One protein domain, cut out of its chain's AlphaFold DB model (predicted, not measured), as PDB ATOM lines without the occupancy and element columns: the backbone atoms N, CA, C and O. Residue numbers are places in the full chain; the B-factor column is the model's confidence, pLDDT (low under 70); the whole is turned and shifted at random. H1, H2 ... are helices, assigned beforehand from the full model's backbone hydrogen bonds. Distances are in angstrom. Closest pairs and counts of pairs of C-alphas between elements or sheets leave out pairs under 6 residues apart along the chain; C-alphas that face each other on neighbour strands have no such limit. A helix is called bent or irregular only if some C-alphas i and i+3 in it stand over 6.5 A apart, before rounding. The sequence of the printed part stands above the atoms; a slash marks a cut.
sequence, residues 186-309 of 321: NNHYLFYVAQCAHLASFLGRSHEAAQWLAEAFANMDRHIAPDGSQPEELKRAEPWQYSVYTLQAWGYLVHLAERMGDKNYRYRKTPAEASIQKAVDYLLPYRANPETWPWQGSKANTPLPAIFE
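This is residues 186 to 309 of the 321 residues of the protein "Alginate lyase family protein" of Akkermansia muciniphila (UniProt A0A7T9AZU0). A long helix, H4, runs through the middle of an elongated body, with the helical hairpin of H1 and H2 packed on it toward one end and H5 slanting off from its middle stretch toward the other. Short H3 packs on the first part of H4, and an unnamed tail, residues 289 to 309, folds back from H5. The printed part has 124 residues with five named helices, H1 to H5 along the chain, and no named strand; the class is all helix. It is compact, with a radius of gyration of the C-alphas of 14.3 A and spans of 46 by 27 by 23 A.

The hub is H4, residues 239 to 259, touching four helices. H1, residues 187 to 202, touches it the same way at a shallow tilt of 21 degrees, with the C-alphas of Asn 187 and Thr 246 closest at 5.2 A. H2, residues 206 to 218, forms a hairpin with H1, opposite ways at a shallow 21 degrees; the closest C-alphas, of Ala 197 and Ala 209, are 4.4 A apart. H2 only just touches H4, with 3 pairs of C-alphas within 8 A, closest Leu 213 and Leu 253 at 6.7 A. H1, H2 and H4 make an up and down bundle, each running against the one before. H3, residues 231 to 234, touches residues 239 to 246 of H4 alone, closest at the C-alphas of Glu 233 and Tyr 242, 5.3 A. H5, residues 276 to 288, forms a hairpin with H4, opposite ways at a steep 45 degrees, the C-alphas of Trp 250 and Ile 276 closest at 7.0 A. H5 is apart from H1, H2 and H3. Every O i to N i+4 pair is within hydrogen-bond range in H1, H2 and H4, but 6 of 9 in H5; H3 is too short for one.

H4 measures 30.6 A, from C-alpha 239 at (232.767, 295.260, 179.224); H1 measures 22.3 A, from C-alpha 187 at (224.135, 296.109, 171.246). H5, 18.9 A long, ends with C-alpha 288 at (245.871, 304.360, 175.091), and is irregular: C-alphas 282 and 285 are 7.0 A apart. H2 measures 18.4 A and H3 5.1 A.

The two C-alphas farthest apart, of Gly 204 and Glu 291, are 46.1 A apart. The links H2 to H3 and H4 to H5 are long; the other two are tight. The printed part has no cut, and no printed residue is under 70 in pLDDT.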
ATOM      1  N   ASN A 186     220.505 297.118 174.480       95.44
ATOM      2  CA  ASN A 186     221.947 296.929 174.316       95.44
ATOM      3  C   ASN A 186     222.322 296.745 172.835       95.44
ATOM      4  O   ASN A 186     221.483 296.899 171.944       95.44
ATOM      5  N   ASN A 187     223.571 296.363 172.575       97.06
ATOM      6  CA  ASN A 187     224.135 296.109 171.246       97.06
ATOM      7  C   ASN A 187     223.249 295.294 170.279       97.06
ATOM      8  O   ASN A 187     223.307 295.531 169.072       97.06
ATOM      9  N   HIS A 188     222.387 294.387 170.760       97.94
ATOM     10  CA  HIS A 188     221.482 293.631 169.886       97.94
ATOM     11  C   HIS A 188     220.520 294.533 169.097       97.94
ATOM     12  O   HIS A 188     220.262 294.249 167.926       97.94
ATOM     13  N   TYR A 189     220.019 295.618 169.701       98.44
ATOM     14  CA  TYR A 189     219.190 296.601 168.995       98.44
ATOM     15  C   TYR A 189     219.985 297.282 167.885       98.44
ATOM     16  O   TYR A 189     219.545 297.339 166.740       98.44
ATOM     17  N   LEU A 190     221.197 297.738 168.200       98.31
ATOM     18  CA  LEU A 190     222.019 298.482 167.250       98.31
ATOM     19  C   LEU A 190     222.432 297.624 166.055       98.31
ATOM     20  O   LEU A 190     222.375 298.095 164.921       98.31
ATOM     21  N   PHE A 191     222.767 296.349 166.267       98.56
ATOM     22  CA  PHE A 191     223.021 295.434 165.153       98.56
ATOM     23  C   PHE A 191     221.761 295.093 164.358       98.56
ATOM     24  O   PHE A 191     221.864 294.903 163.148       98.56
ATOM     25  N   TYR A 192     220.586 295.031 164.986       98.81
ATOM     26  CA  TYR A 192     219.323 294.909 164.258       98.81
ATOM     27  C   TYR A 192     219.095 296.127 163.349       98.81
ATOM     28  O   TYR A 192     218.917 295.963 162.142       98.81
ATOM     29  N   VAL A 193     219.191 297.347 163.889       98.69
ATOM     30  CA  VAL A 193     218.978 298.584 163.119       98.69
ATOM     31  C   VAL A 193     220.023 298.747 162.016       98.69
ATOM     32  O   VAL A 193     219.666 299.064 160.883       98.69
ATOM     33  N   ALA A 194     221.300 298.464 162.292       98.75
ATOM     34  CA  ALA A 194     222.360 298.518 161.285       98.75
ATOM     35  C   ALA A 194     222.110 297.543 160.123       98.75
ATOM     36  O   ALA A 194     222.305 297.912 158.963       98.75
ATOM     37  N   GLN A 195     221.636 296.324 160.412       98.88
ATOM     38  CA  GLN A 195     221.231 295.371 159.377       98.88
ATOM     39  C   GLN A 195     220.064 295.908 158.548       98.88
ATOM     40  O   GLN A 195     220.151 295.921 157.321       98.88
ATOM     41  N   CYS A 196     219.000 296.384 159.200       98.94
ATOM     42  CA  CYS A 196     217.823 296.919 158.523       98.94
ATOM     43  C   CYS A 196     218.162 298.114 157.620       98.94
ATOM     44  O   CYS A 196     217.771 298.128 156.453       98.94
ATOM     45  N   ALA A 197     218.943 299.075 158.119       98.88
ATOM     46  CA  ALA A 197     219.315 300.275 157.376       98.88
ATOM     47  C   ALA A 197     220.137 299.945 156.117       98.88
ATOM     48  O   ALA A 197     219.847 300.441 155.024       98.88
ATOM     49  N   HIS A 198     221.141 299.066 156.241       98.81
ATOM     50  CA  HIS A 198     221.972 298.662 155.101       98.81
ATOM     51  C   HIS A 198     221.220 297.778 154.105       98.81
ATOM     52  O   HIS A 198     221.404 297.952 152.900       98.81
ATOM     53  N   LEU A 199     220.351 296.871 154.567       98.88
ATOM     54  CA  LEU A 199     219.491 296.074 153.683       98.88
ATOM     55  C   LEU A 199     218.540 296.969 152.888       98.88
ATOM     56  O   LEU A 199     218.474 296.842 151.667       98.88
ATOM     57  N   ALA A 200     217.857 297.903 153.555       98.81
ATOM     58  CA  ALA A 200     216.981 298.868 152.900       98.81
ATOM     59  C   ALA A 200     217.738 299.665 151.826       98.81
ATOM     60  O   ALA A 200     217.299 299.725 150.677       98.81
ATOM     61  N   SER A 201     218.917 300.196 152.163       98.56
ATOM     62  CA  SER A 201     219.764 300.928 151.215       98.56
ATOM     63  C   SER A 201     220.177 300.064 150.016       98.56
ATOM     64  O   SER A 201     219.981 300.466 148.869       98.56
ATOM     65  N   PHE A 202     220.671 298.845 150.254       98.19
ATOM     66  CA  PHE A 202     221.107 297.934 149.190       98.19
ATOM     67  C   PHE A 202     219.967 297.505 148.251       98.19
ATOM     68  O   PHE A 202     220.193 297.274 147.060       98.19
ATOM     69  N   LEU A 203     218.748 297.397 148.783       98.12
ATOM     70  CA  LEU A 203     217.530 297.060 148.043       98.12
ATOM     71  C   LEU A 203     216.897 298.275 147.337       98.12
ATOM     72  O   LEU A 203     215.820 298.139 146.761       98.12
ATOM     73  N   GLY A 204     217.534 299.452 147.369       97.50
ATOM     74  CA  GLY A 204     217.037 300.671 146.718       97.50
ATOM     75  C   GLY A 204     215.915 301.384 147.482       97.50
ATOM     76  O   GLY A 204     215.264 302.270 146.935       97.50
ATOM     77  N   ARG A 205     215.685 301.032 148.751       98.19
ATOM     78  CA  ARG A 205     214.660 301.617 149.630       98.19
ATOM     79  C   ARG A 205     215.256 302.762 150.453       98.19
ATOM     80  O   ARG A 205     215.294 302.715 151.681       98.19
ATOM     81  N   SER A 206     215.754 303.799 149.778       97.06
ATOM     82  CA  SER A 206     216.499 304.899 150.420       97.06
ATOM     83  C   SER A 206     215.702 305.631 151.506       97.06
ATOM     84  O   SER A 206     216.282 306.041 152.507       97.06
ATOM     85  N   HIS A 207     214.381 305.761 151.346       98.19
ATOM     86  CA  HIS A 207     213.521 306.355 152.373       98.19
ATOM     87  C   HIS A 207     213.496 305.508 153.656       98.19
ATOM     88  O   HIS A 207     213.719 306.037 154.740       98.19
ATOM     89  N   GLU A 208     213.305 304.189 153.539       98.50
ATOM     90  CA  GLU A 208     213.343 303.278 154.694       98.50
ATOM     91  C   GLU A 208     214.722 303.292 155.373       98.50
ATOM     92  O   GLU A 208     214.814 303.316 156.597       98.50
ATOM     93  N   ALA A 209     215.810 303.343 154.596       98.75
ATOM     94  CA  ALA A 209     217.161 303.461 155.147       98.75
ATOM     95  C   ALA A 209     217.343 304.751 155.972       98.75
ATOM     96  O   ALA A 209     217.904 304.708 157.068       98.75
ATOM     97  N   ALA A 210     216.826 305.886 155.484       98.75
ATOM     98  CA  ALA A 210     216.851 307.153 156.214       98.75
ATOM     99  C   ALA A 210     216.006 307.100 157.499       98.75
ATOM    100  O   ALA A 210     216.418 307.643 158.523       98.75
ATOM    101  N   GLN A 211     214.863 306.405 157.474       98.69
ATOM    102  CA  GLN A 211     214.035 306.192 158.664       98.69
ATOM    103  C   GLN A 211     214.777 305.382 159.733       98.69
ATOM    104  O   GLN A 211     214.764 305.777 160.895       98.69
ATOM    105  N   TRP A 212     215.494 304.319 159.354       98.75
ATOM    106  CA  TRP A 212     216.314 303.557 160.302       98.75
ATOM    107  C   TRP A 212     217.447 304.392 160.916       98.75
ATOM    108  O   TRP A 212     217.701 304.285 162.114       98.75
ATOM    109  N   LEU A 213     218.103 305.259 160.133       98.81
ATOM    110  CA  LEU A 213     219.120 306.185 160.653       98.81
ATOM    111  C   LEU A 213     218.527 307.198 161.642       98.81
ATOM    112  O   LEU A 213     219.135 307.471 162.682       98.81
ATOM    113  N   ALA A 214     217.353 307.750 161.328       98.56
ATOM    114  CA  ALA A 214     216.639 308.664 162.211       98.56
ATOM    115  C   ALA A 214     216.192 307.965 163.504       98.56
ATOM    116  O   ALA A 214     216.336 308.531 164.585       98.56
ATOM    117  N   GLU A 215     215.719 306.720 163.411       98.44
ATOM    118  CA  GLU A 215     215.319 305.923 164.569       98.44
ATOM    119  C   GLU A 215     216.507 305.606 165.485       98.44
ATOM    120  O   GLU A 215     216.410 305.799 166.699       98.44
ATOM    121  N   ALA A 216     217.639 305.177 164.916       98.38
ATOM    122  CA  ALA A 216     218.866 304.952 165.676       98.38
ATOM    123  C   ALA A 216     219.316 306.222 166.409       98.38
ATOM    124  O   ALA A 216     219.694 306.153 167.578       98.38
ATOM    125  N   PHE A 217     219.232 307.386 165.755       98.44
ATOM    126  CA  PHE A 217     219.540 308.664 166.394       98.44
ATOM    127  C   PHE A 217     218.565 308.980 167.538       98.44
ATOM    128  O   PHE A 217     219.000 309.317 168.636       98.44
ATOM    129  N   ALA A 218     217.260 308.802 167.319       97.69
ATOM    130  CA  ALA A 218     216.231 309.048 168.330       97.69
ATOM    131  C   ALA A 218     216.333 308.115 169.553       97.69
ATOM    132  O   ALA A 218     215.915 308.488 170.645       97.69
ATOM    133  N   ASN A 219     216.891 306.911 169.389       97.12
ATOM    134  CA  ASN A 219     217.080 305.939 170.471       97.12
ATOM    135  C   ASN A 219     218.495 305.956 171.071       97.12
ATOM    136  O   ASN A 219     218.789 305.140 171.944       97.12
ATOM    137  N   MET A 220     219.373 306.866 170.640       97.62
ATOM    138  CA  MET A 220     220.783 306.878 171.046       97.62
ATOM    139  C   MET A 220     220.970 306.997 172.566       97.62
ATOM    140  O   MET A 220     221.831 306.313 173.123       97.62
ATOM    141  N   ASP A 221     220.105 307.756 173.244       96.56
ATOM    142  CA  ASP A 221     220.124 307.954 174.704       96.56
ATOM    143  C   ASP A 221     219.911 306.660 175.506       96.56
ATOM    144  O   ASP A 221     220.250 306.581 176.684       96.56
ATOM    145  N   ARG A 222     219.363 305.612 174.877       94.94
ATOM    146  CA  ARG A 222     219.180 304.292 175.505       94.94
ATOM    147  C   ARG A 222     220.489 303.504 175.582       94.94
ATOM    148  O   ARG A 222     220.565 302.538 176.335       94.94
ATOM    149  N   HIS A 223     221.493 303.898 174.799       97.31
ATOM    150  CA  HIS A 223     222.743 303.158 174.615       97.31
ATOM    151  C   HIS A 223     223.982 303.947 175.032       97.31
ATOM    152  O   HIS A 223     224.974 303.338 175.429       97.31
ATOM    153  N   ILE A 224     223.941 305.275 174.920       98.38
ATOM    154  CA  ILE A 224     225.053 306.170 175.230       98.38
ATOM    155  C   ILE A 224     224.572 307.174 176.275       98.38
ATOM    156  O   ILE A 224     223.604 307.897 176.052       98.38
ATOM    157  N   ALA A 225     225.254 307.216 177.415       97.88
ATOM    158  CA  ALA A 225     224.993 308.189 178.466       97.88
ATOM    159  C   ALA A 225     225.594 309.571 178.122       97.88
ATOM    160  O   ALA A 225     226.442 309.674 177.228       97.88
ATOM    161  N   PRO A 226     225.222 310.650 178.839       97.06
ATOM    162  CA  PRO A 226     225.724 311.998 178.554       97.06
ATOM    163  C   PRO A 226     227.252 312.154 178.649       97.06
ATOM    164  O   PRO A 226     227.812 313.061 178.028       97.06
ATOM    165  N   ASP A 227     227.930 311.286 179.408       96.88
ATOM    166  CA  ASP A 227     229.393 311.223 179.543       96.88
ATOM    167  C   ASP A 227     230.074 310.353 178.466       96.88
ATOM    168  O   ASP A 227     231.297 310.245 178.441       96.88
ATOM    169  N   GLY A 228     229.295 309.734 177.572       97.94
ATOM    170  CA  GLY A 228     229.773 308.810 176.546       97.94
ATOM    171  C   GLY A 228     229.861 307.349 176.991       97.94
ATOM    172  O   GLY A 228     230.088 306.473 176.155       97.94
ATOM    173  N   SER A 229     229.650 307.045 178.272       98.00
ATOM    174  CA  SER A 229     229.637 305.660 178.740       98.00
ATOM    175  C   SER A 229     228.498 304.862 178.088       98.00
ATOM    176  O   SER A 229     227.509 305.422 177.611       98.00
ATOM    177  N   GLN A 230     228.643 303.534 178.044       98.06
ATOM    178  CA  GLN A 230     227.664 302.614 177.452       98.06
ATOM    179  C   GLN A 230     227.115 301.668 178.535       98.06
ATOM    180  O   GLN A 230     227.617 300.550 178.683       98.06
ATOM    181  N   PRO A 231     226.122 302.088 179.346       97.56
ATOM    182  CA  PRO A 231     225.836 301.457 180.637       97.56
ATOM    183  C   PRO A 231     225.473 299.971 180.569       97.56
ATOM    184  O   PRO A 231     225.905 299.195 181.417       97.56
ATOM    185  N   GLU A 232     224.703 299.550 179.562       97.69
ATOM    186  CA  GLU A 232     224.312 298.141 179.399       97.69
ATOM    187  C   GLU A 232     225.488 297.236 179.016       97.69
ATOM    188  O   GLU A 232     225.498 296.050 179.346       97.69
ATOM    189  N   GLU A 233     226.505 297.805 178.375       97.38
ATOM    190  CA  GLU A 233     227.703 297.091 177.938       97.38
ATOM    191  C   GLU A 233     228.743 297.010 179.060       97.38
ATOM    192  O   GLU A 233     229.403 295.988 179.230       97.38
ATOM    193  N   LEU A 234     228.826 298.052 179.891       96.94
ATOM    194  CA  LEU A 234     229.727 298.114 181.045       96.94
ATOM    195  C   LEU A 234     229.345 297.136 182.168       96.94
ATOM    196  O   LEU A 234     230.197 296.741 182.959       96.94
ATOM    197  N   LYS A 235     228.083 296.688 182.210       95.31
ATOM    198  CA  LYS A 235     227.587 295.664 183.149       95.31
ATOM    199  C   LYS A 235     227.951 294.226 182.749       95.31
ATOM    200  O   LYS A 235     227.616 293.290 183.473       95.31
ATOM    201  N   ARG A 236     228.552 294.022 181.574       95.81
ATOM    202  CA  ARG A 236     228.808 292.689 181.008       95.81
ATOM    203  C   ARG A 236     230.104 292.091 181.534       95.81
ATOM    204  O   ARG A 236     230.997 292.808 181.960       95.81
ATOM    205  N   ALA A 237     230.241 290.771 181.418       93.88
ATOM    206  CA  ALA A 237     231.455 290.056 181.833       93.88
ATOM    207  C   ALA A 237     232.726 290.480 181.063       93.88
ATOM    208  O   ALA A 237     233.842 290.313 181.552       93.88
ATOM    209  N   GLU A 238     232.568 291.016 179.849       94.12
ATOM    210  CA  GLU A 238     233.663 291.519 179.013       94.12
ATOM    211  C   GLU A 238     233.376 292.965 178.559       94.12
ATOM    212  O   GLU A 238     233.155 293.196 177.366       94.12
ATOM    213  N   PRO A 239     233.359 293.949 179.478       95.75
ATOM    214  CA  PRO A 239     232.767 295.260 179.224       95.75
ATOM    215  C   PRO A 239     233.493 296.034 178.120       95.75
ATOM    216  O   PRO A 239     232.837 296.611 177.258       95.75
ATOM    217  N   TRP A 240     234.830 295.952 178.048       96.38
ATOM    218  CA  TRP A 240     235.593 296.564 176.954       96.38
ATOM    219  C   TRP A 240     235.162 296.027 175.587       96.38
ATOM    220  O   TRP A 240     234.870 296.785 174.665       96.38
ATOM    221  N   GLN A 241     235.094 294.700 175.456       94.81
ATOM    222  CA  GLN A 241     234.718 294.067 174.193       94.81
ATOM    223  C   GLN A 241     233.293 294.426 173.788       94.81
ATOM    224  O   GLN A 241     233.066 294.705 172.615       94.81
ATOM    225  N   TYR A 242     232.349 294.451 174.733       96.50
ATOM    226  CA  TYR A 242     230.978 294.855 174.441       96.50
ATOM    227  C   TYR A 242     230.891 296.321 174.011       96.50
ATOM    228  O   TYR A 242     230.255 296.600 173.000       96.50
ATOM    229  N   SER A 243     231.597 297.240 174.677       97.62
ATOM    230  CA  SER A 243     231.617 298.655 174.282       97.62
ATOM    231  C   SER A 243     232.244 298.883 172.899       97.62
ATOM    232  O   SER A 243     231.725 299.672 172.105       97.62
ATOM    233  N   VAL A 244     233.322 298.165 172.563       96.94
ATOM    234  CA  VAL A 244     233.932 298.195 171.220       96.94
ATOM    235  C   VAL A 244     232.996 297.593 170.170       96.94
ATOM    236  O   VAL A 244     232.860 298.127 169.067       96.94
ATOM    237  N   TYR A 245     232.318 296.496 170.503       96.25
ATOM    238  CA  TYR A 245     231.384 295.828 169.603       96.25
ATOM    239  C   TYR A 245     230.148 296.690 169.322       96.25
ATOM    240  O   TYR A 245     229.699 296.782 168.182       96.25
ATOM    241  N   THR A 246     229.655 297.411 170.323       97.56
ATOM    242  CA  THR A 246     228.612 298.421 170.149       97.56
ATOM    243  C   THR A 246     229.074 299.577 169.266       97.56
ATOM    244  O   THR A 246     228.335 299.981 168.365       97.56
ATOM    245  N   LEU A 247     230.309 300.075 169.437       98.06
ATOM    246  CA  LEU A 247     230.862 301.062 168.504       98.06
ATOM    247  C   LEU A 247     230.909 300.518 167.074       98.06
ATOM    248  O   LEU A 247     230.624 301.265 166.148       98.06
ATOM    249  N   GLN A 248     231.192 299.232 166.852       98.25
ATOM    250  CA  GLN A 248     231.156 298.660 165.501       98.25
ATOM    251  C   GLN A 248     229.772 298.811 164.845       98.25
ATOM    252  O   GLN A 248     229.697 299.182 163.671       98.25
ATOM    253  N   ALA A 249     228.687 298.581 165.592       98.38
ATOM    254  CA  ALA A 249     227.326 298.791 165.094       98.38
ATOM    255  C   ALA A 249     227.066 300.267 164.742       98.38
ATOM    256  O   ALA A 249     226.557 300.563 163.659       98.38
ATOM    257  N   TRP A 250     227.496 301.201 165.600       98.56
ATOM    258  CA  TRP A 250     227.435 302.636 165.306       98.56
ATOM    259  C   TRP A 250     228.259 303.024 164.079       98.56
ATOM    260  O   TRP A 250     227.807 303.825 163.265       98.56
ATOM    261  N   GLY A 251     229.436 302.427 163.895       98.50
ATOM    262  CA  GLY A 251     230.295 302.652 162.733       98.50
ATOM    263  C   GLY A 251     229.610 302.288 161.417       98.50
ATOM    264  O   GLY A 251     229.724 303.032 160.444       98.50
ATOM    265  N   TYR A 252     228.830 301.203 161.390       98.69
ATOM    266  CA  TYR A 252     228.022 300.865 160.215       98.69
ATOM    267  C   TYR A 252     226.960 301.927 159.912       98.69
ATOM    268  O   TYR A 252     226.746 302.249 158.742       98.69
ATOM    269  N   LEU A 253     226.306 302.479 160.936       98.75
ATOM    270  CA  LEU A 253     225.299 303.531 160.768       98.75
ATOM    271  C   LEU A 253     225.931 304.847 160.295       98.75
ATOM    272  O   LEU A 253     225.425 305.445 159.349       98.75
ATOM    273  N   VAL A 254     227.075 305.244 160.867       98.69
ATOM    274  CA  VAL A 254     227.850 306.415 160.417       98.69
ATOM    275  C   VAL A 254     228.234 306.269 158.946       98.69
ATOM    276  O   VAL A 254     227.957 307.166 158.156       98.69
ATOM    277  N   HIS A 255     228.795 305.123 158.547       98.06
ATOM    278  CA  HIS A 255     229.197 304.908 157.158       98.06
ATOM    279  C   HIS A 255     228.014 304.988 156.180       98.06
ATOM    280  O   HIS A 255     228.133 305.522 155.076       98.06
ATOM    281  N   LEU A 256     226.846 304.462 156.565       98.56
ATOM    282  CA  LEU A 256     225.645 304.584 155.743       98.56
ATOM    283  C   LEU A 256     225.153 306.033 155.661       98.56
ATOM    284  O   LEU A 256     224.860 306.494 154.560       98.56
ATOM    285  N   ALA A 257     225.102 306.748 156.785       98.62
ATOM    286  CA  ALA A 257     224.691 308.148 156.823       98.62
ATOM    287  C   ALA A 257     225.588 309.027 155.937       98.62
ATOM    288  O   ALA A 257     225.078 309.791 155.118       98.62
ATOM    289  N   GLU A 258     226.911 308.840 156.000       97.88
ATOM    290  CA  GLU A 258     227.876 309.532 155.139       97.88
ATOM    291  C   GLU A 258     227.620 309.265 153.650       97.88
ATOM    292  O   GLU A 258     227.596 310.205 152.850       97.88
ATOM    293  N   ARG A 259     227.367 308.003 153.265       96.19
ATOM    294  CA  ARG A 259     227.002 307.644 151.879       96.19
ATOM    295  C   ARG A 259     225.683 308.271 151.432       96.19
ATOM    296  O   ARG A 259     225.507 308.516 150.243       96.19
ATOM    297  N   MET A 260     224.774 308.530 152.367       97.00
ATOM    298  CA  MET A 260     223.499 309.204 152.127       97.00
ATOM    299  C   MET A 260     223.594 310.736 152.251       97.00
ATOM    300  O   MET A 260     222.576 311.417 152.167       97.00
ATOM    301  N   GLY A 261     224.805 311.286 152.403       97.44
ATOM    302  CA  GLY A 261     225.079 312.726 152.398       97.44
ATOM    303  C   GLY A 261     225.166 313.380 153.780       97.44
ATOM    304  O   GLY A 261     225.513 314.555 153.872       97.44
ATOM    305  N   ASP A 262     224.918 312.642 154.861       97.44
ATOM    306  CA  ASP A 262     224.967 313.156 156.228       97.44
ATOM    307  C   ASP A 262     226.327 312.899 156.890       97.44
ATOM    308  O   ASP A 262     226.510 311.984 157.693       97.44
ATOM    309  N   LYS A 263     227.297 313.756 156.569       96.25
ATOM    310  CA  LYS A 263     228.664 313.689 157.121       96.25
ATOM    311  C   LYS A 263     228.756 314.045 158.609       96.25
ATOM    312  O   LYS A 263     229.785 313.817 159.234       96.25
ATOM    313  N   ASN A 264     227.691 314.610 159.177       96.94
ATOM    314  CA  ASN A 264     227.669 315.059 160.566       96.94
ATOM    315  C   ASN A 264     227.058 314.029 161.520       96.94
ATOM    316  O   ASN A 264     227.101 314.260 162.725       96.94
ATOM    317  N   TYR A 265     226.521 312.901 161.028       98.12
ATOM    318  CA  TYR A 265     225.786 311.916 161.836       98.12
ATOM    319  C   TYR A 265     226.519 311.502 163.122       98.12
ATOM    320  O   TYR A 265     225.931 311.500 164.199       98.12
ATOM    321  N   ARG A 266     227.831 311.245 163.025       97.12
ATOM    322  CA  ARG A 266     228.716 310.901 164.154       97.12
ATOM    323  C   ARG A 266     228.737 311.950 165.276       97.12
ATOM    324  O   ARG A 266     228.887 311.595 166.445       97.12
ATOM    325  N   TYR A 267     228.627 313.226 164.916       97.31
ATOM    326  CA  TYR A 267     228.799 314.371 165.814       97.31
ATOM    327  C   TYR A 267     227.477 314.953 166.316       97.31
ATOM    328  O   TYR A 267     227.489 315.835 167.176       97.31
ATOM    329  N   ARG A 268     226.336 314.485 165.794       97.12
ATOM    330  CA  ARG A 268     225.020 314.927 166.262       97.12
ATOM    331  C   ARG A 268     224.854 314.595 167.739       97.12
ATOM    332  O   ARG A 268     225.277 313.534 168.196       97.12
ATOM    333  N   LYS A 269     224.201 315.505 168.453       97.00
ATOM    334  CA  LYS A 269     223.849 315.338 169.858       97.00
ATOM    335  C   LYS A 269     222.348 315.195 170.007       97.00
ATOM    336  O   LYS A 269     221.594 315.932 169.371       97.00
ATOM    337  N   THR A 270     221.930 314.267 170.848       96.88
ATOM    338  CA  THR A 270     220.549 314.199 171.321       96.88
ATOM    339  C   THR A 270     220.265 315.332 172.319       96.88
ATOM    340  O   THR A 270     221.204 315.959 172.823       96.88
ATOM    341  N   PRO A 271     218.992 315.589 172.670       95.50
ATOM    342  CA  PRO A 271     218.651 316.510 173.755       95.50
ATOM    343  C   PRO A 271     219.268 316.134 175.112       95.50
ATOM    344  O   PRO A 271     219.535 317.020 175.917       95.50
ATOM    345  N   ALA A 272     219.524 314.844 175.365       95.06
ATOM    346  CA  ALA A 272     220.226 314.377 176.564       95.06
ATOM    347  C   ALA A 272     221.761 314.430 176.425       95.06
ATOM    348  O   ALA A 272     222.482 313.846 177.232       95.06
ATOM    349  N   GLU A 273     222.273 315.135 175.412       95.44
ATOM    350  CA  GLU A 273     223.696 315.320 175.137       95.44
ATOM    351  C   GLU A 273     224.461 314.029 174.783       95.44
ATOM    352  O   GLU A 273     225.694 314.049 174.785       95.44
ATOM    353  N   ALA A 274     223.797 312.925 174.433       97.44
ATOM    354  CA  ALA A 274     224.473 311.732 173.925       97.44
ATOM    355  C   ALA A 274     224.957 311.945 172.482       97.44
ATOM    356  O   ALA A 274     224.293 312.605 171.679       97.44
ATOM    357  N   SER A 275     226.112 311.376 172.133       98.00
ATOM    358  CA  SER A 275     226.598 311.319 170.749       98.00
ATOM    359  C   SER A 275     227.501 310.109 170.526       98.00
ATOM    360  O   SER A 275     228.161 309.628 171.451       98.00
ATOM    361  N   ILE A 276     227.591 309.640 169.276       98.44
ATOM    362  CA  ILE A 276     228.522 308.562 168.897       98.44
ATOM    363  C   ILE A 276     229.962 308.997 169.191       98.44
ATOM    364  O   ILE A 276     230.744 308.208 169.719       98.44
ATOM    365  N   GLN A 277     230.305 310.261 168.913       98.06
ATOM    366  CA  GLN A 277     231.622 310.806 169.238       98.06
ATOM    367  C   GLN A 277     231.937 310.723 170.738       98.06
ATOM    368  O   GLN A 277     233.027 310.284 171.082       98.06
ATOM    369  N   LYS A 278     230.992 311.036 171.633       98.25
ATOM    370  CA  LYS A 278     231.219 310.897 173.080       98.25
ATOM    371  C   LYS A 278     231.504 309.455 173.490       98.25
ATOM    372  O   LYS A 278     232.356 309.230 174.340       98.25
ATOM    373  N   ALA A 279     230.848 308.474 172.870       98.25
ATOM    374  CA  ALA A 279     231.153 307.066 173.132       98.25
ATOM    375  C   ALA A 279     232.560 306.656 172.675       98.25
ATOM    376  O   ALA A 279     233.189 305.806 173.306       98.25
ATOM    377  N   VAL A 280     233.073 307.274 171.609       98.06
ATOM    378  CA  VAL A 280     234.477 307.131 171.200       98.06
ATOM    379  C   VAL A 280     235.393 307.799 172.227       98.06
ATOM    380  O   VAL A 280     236.306 307.148 172.734       98.06
ATOM    381  N   ASP A 281     235.114 309.053 172.586       97.56
ATOM    382  CA  ASP A 281     235.905 309.840 173.542       97.56
ATOM    383  C   ASP A 281     235.988 309.169 174.918       97.56
ATOM    384  O   ASP A 281     237.040 309.198 175.551       97.56
ATOM    385  N   TYR A 282     234.920 308.495 175.350       97.56
ATOM    386  CA  TYR A 282     234.900 307.719 176.588       97.56
ATOM    387  C   TYR A 282     235.890 306.543 176.562       97.56
ATOM    388  O   TYR A 282     236.527 306.254 177.571       97.56
ATOM    389  N   LEU A 283     236.046 305.848 175.426       96.69
ATOM    390  CA  LEU A 283     236.910 304.662 175.324       96.69
ATOM    391  C   LEU A 283     238.371 304.989 174.981       96.69
ATOM    392  O   LEU A 283     239.264 304.215 175.336       96.69
ATOM    393  N   LEU A 284     238.639 306.107 174.302       95.06
ATOM    394  CA  LEU A 284     239.978 306.465 173.815       95.06
ATOM    395  C   LEU A 284     241.069 306.508 174.909       95.06
ATOM    396  O   LEU A 284     242.131 305.918 174.683       95.06
ATOM    397  N   PRO A 285     240.857 307.119 176.095       94.50
ATOM    398  CA  PRO A 285     241.873 307.152 177.149       94.50
ATOM    399  C   PRO A 285     242.307 305.754 177.603       94.50
ATOM    400  O   PRO A 285     243.497 305.490 177.771       94.50
ATOM    401  N   TYR A 286     241.347 304.835 177.724       94.44
ATOM    402  CA  TYR A 286     241.597 303.456 178.136       94.44
ATOM    403  C   TYR A 286     242.209 302.615 177.014       94.44
ATOM    404  O   TYR A 286     242.961 301.687 177.284       94.44
ATOM    405  N   ARG A 287     241.950 302.946 175.741       91.50
ATOM    406  CA  ARG A 287     242.652 302.322 174.609       91.50
ATOM    407  C   ARG A 287     244.147 302.649 174.624       91.50
ATOM    408  O   ARG A 287     244.948 301.789 174.248       91.50
ATOM    409  N   ALA A 288     244.493 303.884 174.993       90.19
ATOM    410  CA  ALA A 288     245.871 304.360 175.091       90.19
ATOM    411  C   ALA A 288     246.586 303.821 176.339       90.19
ATOM    412  O   ALA A 288     247.757 303.465 176.247       90.19
ATOM    413  N   ASN A 289     245.865 303.703 177.459       92.12
ATOM    414  CA  ASN A 289     246.384 303.243 178.751       92.12
ATOM    415  C   ASN A 289     245.516 302.092 179.309       92.12
ATOM    416  O   ASN A 289     244.691 302.324 180.203       92.12
ATOM    417  N   PRO A 290     245.620 300.855 178.775       92.25
ATOM    418  CA  PRO A 290     244.690 299.761 179.087       92.25
ATOM    419  C   PRO A 290     244.593 299.353 180.557       92.25
ATOM    420  O   PRO A 290     243.575 298.810 180.984       92.25
ATOM    421  N   GLU A 291     245.642 299.601 181.329       90.69
ATOM    422  CA  GLU A 291     245.714 299.402 182.776       90.69
ATOM    423  C   GLU A 291     244.825 300.355 183.586       90.69
ATOM    424  O   GLU A 291     244.515 300.054 184.734       90.69
ATOM    425  N   THR A 292     244.377 301.467 182.996       93.81
ATOM    426  CA  THR A 292     243.493 302.445 183.655       93.81
ATOM    427  C   THR A 292     242.006 302.103 183.531       93.81
ATOM    428  O   THR A 292     241.166 302.814 184.077       93.81
ATOM    429  N   TRP A 293     241.662 301.023 182.820       94.81
ATOM    430  CA  TRP A 293     240.282 300.579 182.633       94.81
ATOM    431  C   TRP A 293     239.627 300.207 183.978       94.81
ATOM    432  O   TRP A 293     240.053 299.236 184.607       94.81
ATOM    433  N   PRO A 294     238.582 300.934 184.433       93.44
ATOM    434  CA  PRO A 294     238.077 300.803 185.802       93.44
ATOM    435  C   PRO A 294     237.101 299.631 185.984       93.44
ATOM    436  O   PRO A 294     236.717 299.319 187.112       93.44
ATOM    437  N   TRP A 295     236.676 298.984 184.894       92.94
ATOM    438  CA  TRP A 295     235.677 297.918 184.928       92.94
ATOM    439  C   TRP A 295     236.326 296.534 184.989       92.94
ATOM    440  O   TRP A 295     237.261 296.227 184.248       92.94
ATOM    441  N   GLN A 296     235.792 295.665 185.847       87.88
ATOM    442  CA  GLN A 296     236.238 294.274 185.938       87.88
ATOM    443  C   GLN A 296     235.895 293.497 184.658       87.88
ATOM    444  O   GLN A 296     234.842 293.705 184.062       87.88
ATOM    445  N   GLY A 297     236.764 292.567 184.252       83.88
ATOM    446  CA  GLY A 297     236.548 291.711 183.084       83.88
ATOM    447  C   GLY A 297     237.650 291.848 182.035       83.88
ATOM    448  O   GLY A 297     238.835 291.703 182.342       83.88
ATOM    449  N   SER A 298     237.268 292.069 180.775       80.69
ATOM    450  CA  SER A 298     238.216 292.176 179.663       80.69
ATOM    451  C   SER A 298     239.072 293.446 179.744       80.69
ATOM    452  O   SER A 298     238.574 294.536 180.015       80.69
ATOM    453  N   LYS A 299     240.378 293.293 179.481       80.62
ATOM    454  CA  LYS A 299     241.321 294.414 179.347       80.62
ATOM    455  C   LYS A 299     241.055 295.190 178.055       80.62
ATOM    456  O   LYS A 299     240.587 294.607 177.076       80.62
ATOM    457  N   ALA A 300     241.460 296.459 178.021       86.06
ATOM    458  CA  ALA A 300     241.327 297.329 176.855       86.06
ATOM    459  C   ALA A 300     242.343 297.035 175.729       86.06
ATOM    460  O   ALA A 300     243.166 297.867 175.361       86.06
ATOM    461  N   ASN A 301     242.323 295.810 175.199       81.88
ATOM    462  CA  ASN A 301     243.302 295.313 174.225       81.88
ATOM    463  C   ASN A 301     242.754 295.154 172.797       81.88
ATOM    464  O   ASN A 301     243.537 295.042 171.853       81.88
ATOM    465  N   THR A 302     241.432 295.149 172.618       86.00
ATOM    466  CA  THR A 302     240.805 295.156 171.291       86.00
ATOM    467  C   THR A 302     240.833 296.578 170.719       86.00
ATOM    468  O   THR A 302     240.420 297.495 171.434       86.00
ATOM    469  N   PRO A 303     241.286 296.784 169.466       91.44
ATOM    470  CA  PRO A 303     241.233 298.092 168.817       91.44
ATOM    471  C   PRO A 303     239.791 298.571 168.629       91.44
ATOM    472  O   PRO A 303     238.865 297.761 168.534       91.44
ATOM    473  N   LEU A 304     239.611 299.888 168.550       94.50
ATOM    474  CA  LEU A 304     238.340 300.480 168.153       94.50
ATOM    475  C   LEU A 304     238.066 300.165 166.667       94.50
ATOM    476  O   LEU A 304     238.986 299.846 165.906       94.50
ATOM    477  N   PRO A 305     236.804 300.250 166.211       94.88
ATOM    478  CA  PRO A 305     236.510 300.166 164.785       94.88
ATOM    479  C   PRO A 305     237.309 301.211 163.996       94.88
ATOM    480  O   PRO A 305     237.441 302.349 164.434       94.88
ATOM    481  N   ALA A 306     237.794 300.854 162.803       92.56
ATOM    482  CA  ALA A 306     238.737 301.679 162.034       92.56
ATOM    483  C   ALA A 306     238.250 303.110 161.723       92.56
ATOM    484  O   ALA A 306     239.069 304.003 161.559       92.56
ATOM    485  N   ILE A 307     236.934 303.336 161.655       93.75
ATOM    486  CA  ILE A 307     236.325 304.667 161.466       93.75
ATOM    487  C   ILE A 307     236.476 305.587 162.697       93.75
ATOM    488  O   ILE A 307     236.346 306.805 162.591       93.75
ATOM    489  N   PHE A 308     236.749 305.013 163.869       94.94
ATOM    490  CA  PHE A 308     236.902 305.716 165.145       94.94
ATOM    491  C   PHE A 308     238.328 305.687 165.688       94.94
ATOM    492  O   PHE A 308     238.622 306.416 166.633       94.94
ATOM    493  N   GLU A 309     239.204 304.869 165.109       86.44
ATOM    494  CA  GLU A 309     240.628 304.922 165.421       86.44
ATOM    495  C   GLU A 309     241.188 306.291 164.995       86.44
ATOM    496  O   GLU A 309     240.879 306.758 163.892       86.44
TER     497      GLU A 309